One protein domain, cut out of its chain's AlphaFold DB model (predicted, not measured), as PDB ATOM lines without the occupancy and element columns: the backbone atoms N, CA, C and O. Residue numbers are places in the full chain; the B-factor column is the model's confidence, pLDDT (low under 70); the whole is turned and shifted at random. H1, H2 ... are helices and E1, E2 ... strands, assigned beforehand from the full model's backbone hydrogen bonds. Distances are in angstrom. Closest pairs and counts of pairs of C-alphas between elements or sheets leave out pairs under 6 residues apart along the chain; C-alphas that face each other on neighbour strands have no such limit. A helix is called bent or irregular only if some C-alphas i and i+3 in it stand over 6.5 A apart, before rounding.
ATOM      1  N   LYS A 384     153.877 170.458 127.327       85.19
ATOM      2  CA  LYS A 384     154.355 171.757 127.799       85.19
ATOM      3  C   LYS A 384     155.695 172.082 127.140       85.19
ATOM      4  O   LYS A 384     156.647 171.315 127.274       85.19
ATOM      5  N   GLU A 385     155.783 173.218 126.450       87.62
ATOM      6  CA  GLU A 385     157.054 173.710 125.906       87.62
ATOM      7  C   GLU A 385     157.909 174.361 127.004       87.62
ATOM      8  O   GLU A 385     157.429 175.188 127.785       87.62
ATOM      9  N   ILE A 386     159.188 173.992 127.059       85.94
ATOM     10  CA  ILE A 386     160.174 174.470 128.029       85.94
ATOM     11  C   ILE A 386     161.453 174.848 127.278       85.94
ATOM     12  O   ILE A 386     162.082 174.016 126.628       85.94
ATOM     13  N   ASN A 387     161.877 176.105 127.405       87.69
ATOM     14  CA  ASN A 387     163.155 176.565 126.866       87.69
ATOM     15  C   ASN A 387     164.311 176.172 127.813       87.69
ATOM     16  O   ASN A 387     164.345 176.605 128.970       87.69
ATOM     17  N   LEU A 388     165.269 175.379 127.321       84.25
ATOM     18  CA  LEU A 388     166.535 175.111 128.020       84.25
ATOM     19  C   LEU A 388     167.604 176.184 127.769       84.25
ATOM     20  O   LEU A 388     168.550 176.297 128.544       84.25
ATOM     21  N   GLY A 389     167.501 176.905 126.655       83.06
ATOM     22  CA  GLY A 389     168.474 177.889 126.192       83.06
ATOM     23  C   GLY A 389     168.353 179.241 126.895       83.06
ATOM     24  O   GLY A 389     167.772 179.369 127.974       83.06
ATOM     25  N   THR A 390     168.915 180.275 126.273       83.19
ATOM     26  CA  THR A 390     168.795 181.654 126.767       83.19
ATOM     27  C   THR A 390     167.554 182.332 126.173       83.19
ATOM     28  O   THR A 390     166.783 181.727 125.425       83.19
ATOM     29  N   SER A 391     167.347 183.614 126.494       79.00
ATOM     30  CA  SER A 391     166.345 184.443 125.805       79.00
ATOM     31  C   SER A 391     166.787 184.896 124.401       79.00
ATOM     32  O   SER A 391     165.990 185.515 123.701       79.00
ATOM     33  N   GLU A 392     168.037 184.630 124.008       83.00
ATOM     34  CA  GLU A 392     168.614 185.017 122.709       83.00
ATOM     35  C   GLU A 392     168.799 183.803 121.783       83.00
ATOM     36  O   GLU A 392     168.600 183.918 120.575       83.00
ATOM     37  N   ASP A 393     169.113 182.633 122.351       81.62
ATOM     38  CA  ASP A 393     169.200 181.337 121.668       81.62
ATOM     39  C   ASP A 393     168.214 180.341 122.318       81.62
ATOM     40  O   ASP A 393     168.581 179.634 123.266       81.62
ATOM     41  N   PRO A 394     166.934 180.332 121.892       83.62
ATOM     42  CA  PRO A 394     165.911 179.470 122.469       83.62
ATOM     43  C   PRO A 394     166.042 178.021 121.981       83.62
ATOM     44  O   PRO A 394     166.103 177.738 120.785       83.62
ATOM     45  N   ARG A 395     166.020 177.087 122.935       84.69
ATOM     46  CA  ARG A 395     166.166 175.638 122.745       84.69
ATOM     47  C   ARG A 395     164.945 174.922 123.344       84.69
ATOM     48  O   ARG A 395     164.992 174.546 124.519       84.69
ATOM     49  N   PRO A 396     163.829 174.819 122.596       86.06
ATOM     50  CA  PRO A 396     162.565 174.292 123.108       86.06
ATOM     51  C   PRO A 396     162.566 172.760 123.193       86.06
ATOM     52  O   PRO A 396     162.789 172.070 122.198       86.06
ATOM     53  N   ILE A 397     162.279 172.230 124.382       87.19
ATOM     54  CA  ILE A 397     161.947 170.821 124.635       87.19
ATOM     55  C   ILE A 397     160.488 170.730 125.093       87.19
ATOM     56  O   ILE A 397     159.944 171.674 125.661       87.19
ATOM     57  N   TYR A 398     159.863 169.583 124.846       88.94
ATOM     58  CA  TYR A 398     158.494 169.280 125.244       88.94
ATOM     59  C   TYR A 398     158.471 168.259 126.387       88.94
ATOM     60  O   TYR A 398     159.202 167.270 126.347       88.94
ATOM     61  N   VAL A 399     157.633 168.499 127.396       87.12
ATOM     62  CA  VAL A 399     157.468 167.653 128.592       87.12
ATOM     63  C   VAL A 399     155.971 167.439 128.856       87.12
ATOM     64  O   VAL A 399     155.181 168.354 128.639       87.12
ATOM     65  N   SER A 400     155.569 166.243 129.297       86.81
ATOM     66  CA  SER A 400     154.158 165.919 129.569       86.81
ATOM     67  C   SER A 400     153.574 166.774 130.700       86.81
ATOM     68  O   SER A 400     154.174 166.910 131.768       86.81
ATOM     69  N   VAL A 401     152.374 167.324 130.478       86.31
ATOM     70  CA  VAL A 401     151.568 168.060 131.470       86.31
ATOM     71  C   VAL A 401     151.048 167.142 132.590       86.31
ATOM     72  O   VAL A 401     150.630 167.641 133.633       86.31
ATOM     73  N   LEU A 402     151.089 165.815 132.412       85.31
ATOM     74  CA  LEU A 402     150.604 164.842 133.399       85.31
ATOM     75  C   LEU A 402     151.617 164.515 134.513       85.31
ATOM     76  O   LEU A 402     151.252 163.840 135.476       85.31
ATOM     77  N   LEU A 403     152.866 164.983 134.410       84.81
ATOM     78  CA  LEU A 403     153.878 164.805 135.458       84.81
ATOM     79  C   LEU A 403     153.517 165.581 136.732       84.81
ATOM     80  O   LEU A 403     152.961 166.681 136.676       84.81
ATOM     81  N   SER A 404     153.898 165.055 137.901       88.94
ATOM     82  CA  SER A 404     153.807 165.834 139.139       88.94
ATOM     83  C   SER A 404     154.796 167.017 139.117       88.94
ATOM     84  O   SER A 404     155.833 166.944 138.455       88.94
ATOM     85  N   PRO A 405     154.536 168.117 139.852       88.00
ATOM     86  CA  PRO A 405     155.418 169.289 139.836       88.00
ATOM     87  C   PRO A 405     156.829 169.008 140.384       88.00
ATOM     88  O   PRO A 405     157.778 169.692 140.001       88.00
ATOM     89  N   ASP A 406     156.981 168.000 141.249       89.75
ATOM     90  CA  ASP A 406     158.286 167.559 141.752       89.75
ATOM     91  C   ASP A 406     159.067 166.768 140.684       89.75
ATOM     92  O   ASP A 406     160.271 166.977 140.520       89.75
ATOM     93  N   GLU A 407     158.385 165.922 139.901       87.00
ATOM     94  CA  GLU A 407     158.973 165.216 138.752       87.00
ATOM     95  C   GLU A 407     159.310 166.177 137.610       87.00
ATOM     96  O   GLU A 407     160.427 166.128 137.098       87.00
ATOM     97  N   GLU A 408     158.400 167.090 137.239       88.25
ATOM     98  CA  GLU A 408     158.646 168.108 136.205       88.25
ATOM     99  C   GLU A 408     159.926 168.889 136.531       88.25
ATOM    100  O   GLU A 408     160.820 169.026 135.693       88.25
ATOM    101  N   LYS A 409     160.063 169.330 137.787       89.50
ATOM    102  CA  LYS A 409     161.258 170.023 138.263       89.50
ATOM    103  C   LYS A 409     162.510 169.142 138.178       89.50
ATOM    104  O   LYS A 409     163.535 169.620 137.691       89.50
ATOM    105  N   ALA A 410     162.444 167.885 138.620       90.44
ATOM    106  CA  ALA A 410     163.580 166.962 138.564       90.44
ATOM    107  C   ALA A 410     164.042 166.696 137.119       90.44
ATOM    108  O   ALA A 410     165.243 166.727 136.843       90.44
ATOM    109  N   TYR A 411     163.108 166.521 136.177       88.75
ATOM    110  CA  TYR A 411     163.425 166.384 134.754       88.75
ATOM    111  C   TYR A 411     164.013 167.671 134.161       88.75
ATOM    112  O   TYR A 411     164.968 167.587 133.393       88.75
ATOM    113  N   ILE A 412     163.528 168.862 134.535       88.12
ATOM    114  CA  ILE A 412     164.113 170.140 134.085       88.12
ATOM    115  C   ILE A 412     165.544 170.319 134.614       88.12
ATOM    116  O   ILE A 412     166.417 170.767 133.870       88.12
ATOM    117  N   GLU A 413     165.805 169.982 135.879       90.44
ATOM    118  CA  GLU A 413     167.152 170.050 136.461       90.44
ATOM    119  C   GLU A 413     168.104 169.051 135.775       90.44
ATOM    120  O   GLU A 413     169.216 169.432 135.403       90.44
ATOM    121  N   LEU A 414     167.642 167.828 135.487       89.81
ATOM    122  CA  LEU A 414     168.393 166.822 134.726       89.81
ATOM    123  C   LEU A 414     168.684 167.276 133.285       89.81
ATOM    124  O   LEU A 414     169.832 167.255 132.846       89.81
ATOM    125  N   LEU A 415     167.668 167.730 132.545       89.12
ATOM    126  CA  LEU A 415     167.805 168.190 131.158       89.12
ATOM    127  C   LEU A 415     168.730 169.412 131.030       89.12
ATOM    128  O   LEU A 415     169.365 169.593 129.991       89.12
ATOM    129  N   ARG A 416     168.855 170.222 132.088       87.19
ATOM    130  CA  ARG A 416     169.847 171.304 132.180       87.19
ATOM    131  C   ARG A 416     171.259 170.802 132.503       87.19
ATOM    132  O   ARG A 416     172.208 171.374 131.977       87.19
ATOM    133  N   GLU A 417     171.429 169.738 133.296       89.69
ATOM    134  CA  GLU A 417     172.755 169.135 133.560       89.69
ATOM    135  C   GLU A 417     173.386 168.509 132.300       89.69
ATOM    136  O   GLU A 417     174.611 168.502 132.167       89.69
ATOM    137  N   TYR A 418     172.551 168.011 131.378       87.31
ATOM    138  CA  TYR A 418     172.959 167.372 130.114       87.31
ATOM    139  C   TYR A 418     172.609 168.199 128.869       87.31
ATOM    140  O   TYR A 418     172.484 167.650 127.774       87.31
ATOM    141  N   GLN A 419     172.466 169.524 129.004       83.38
ATOM    142  CA  GLN A 419     172.213 170.419 127.865       83.38
ATOM    143  C   GLN A 419     173.290 170.295 126.769       83.38
ATOM    144  O   GLN A 419     172.996 170.497 125.592       83.38
ATOM    145  N   ASP A 420     174.516 169.936 127.157       79.06
ATOM    146  CA  ASP A 420     175.667 169.689 126.288       79.06
ATOM    147  C   ASP A 420     175.511 168.449 125.387       79.06
ATOM    148  O   ASP A 420     176.056 168.428 124.286       79.06
ATOM    149  N   VAL A 421     174.733 167.444 125.802       82.50
ATOM    150  CA  VAL A 421     174.496 166.204 125.036       82.50
ATOM    151  C   VAL A 421     173.565 166.428 123.830       82.50
ATOM    152  O   VAL A 421     173.610 165.670 122.860       82.50
ATOM    153  N   PHE A 422     172.727 167.469 123.853       83.88
ATOM    154  CA  PHE A 422     171.745 167.739 122.800       83.88
ATOM    155  C   PHE A 422     172.323 168.626 121.688       83.88
ATOM    156  O   PHE A 422     172.574 169.812 121.893       83.88
ATOM    157  N   ALA A 423     172.466 168.074 120.479       80.75
ATOM    158  CA  ALA A 423     172.843 168.832 119.284       80.75
ATOM    159  C   ALA A 423     171.611 169.467 118.610       80.75
ATOM    160  O   ALA A 423     170.752 168.758 118.082       80.75
TER     161      ALA A 423
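Overview. This is residues 384 to 423 of the 552 residues of the protein "uncharacterized protein LOC113739182" of Coffea arabica (UniProt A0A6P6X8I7). A two-stranded antiparallel hairpin, E1 and E2, is followed by one helix, H1, that folds back along the hairpin beyond a tight turn, with few close contacts between helix and strands. The loop of residues 388 to 395 makes one end of the long axis, and the turn of residues 401 to 404 makes the other. The printed part has 40 residues, with two named strands and then one named helix, in the order E1, E2, H1; the class is mixed, helices and strands. The whole is only just compact, close to loose, with a radius of gyration of the C-alphas of 10.4 A, and it is elongated, spanning 28 by 17 by 15 A.

Arrangement. The strand E1, residues 384 to 387, and the strand E2, residues 396 to 400, are antiparallel neighbours and form a hairpin, with 148 degrees between their N-to-C directions. The C-alphas of Glu 385 and Tyr 398 face each other at 4.7 A, and those of Asn 387 and Pro 396 at 4.4 A. N 384 and O 399 are within hydrogen-bond range at 2.8 A, and so are N 397 and O 386 at 2.9 A. The helix H1, residues 405 to 417, has one pair of C-alphas within 8 A of E2, those of Val 399 and Glu 408, 7.7 A apart. The centres of E2 and H1 are 11.1 A apart. Within 10 A, H1 has 6 pairs of C-alphas with E2 and 2 with E1, made by its residues 408 to 415. E1 and H1 are only just apart, their closest C-alphas 8.4 A from each other. In H1 every O i to N i+4 pair is within hydrogen-bond range.

Along the chain. E1 runs from Lys 384, with its C-alpha at (154.355, 171.757, 127.799), to Asn 387, 10.1 A from first to last C-alpha. E2 runs from Pro 396 to Ser 400, 13.5 A from first to last C-alpha, and C-alpha 400 is at (154.158, 165.919, 129.569). H1 runs from Pro 405 to Glu 417, 18.4 A from first to last C-alpha, and it ends with C-alpha 417 at (172.755, 169.135, 133.560). H1 is not bent. Residues 418 to 423 follow it and hold no named helix.

Size, cuts and confidence. The two C-alphas farthest apart are those of Glu 392 and Ser 404, at 29.3 A. The first and last printed C-alphas, of Lys 384 and Ala 423, are 20.6 A apart. The printed part has no cut. The link from E1 to E2 is short, with 8 residues between them, and the link from E2 to H1 is tight, with 4. In this predicted model the mean pLDDT of the printed part is 86.1, and no printed residue is under 70.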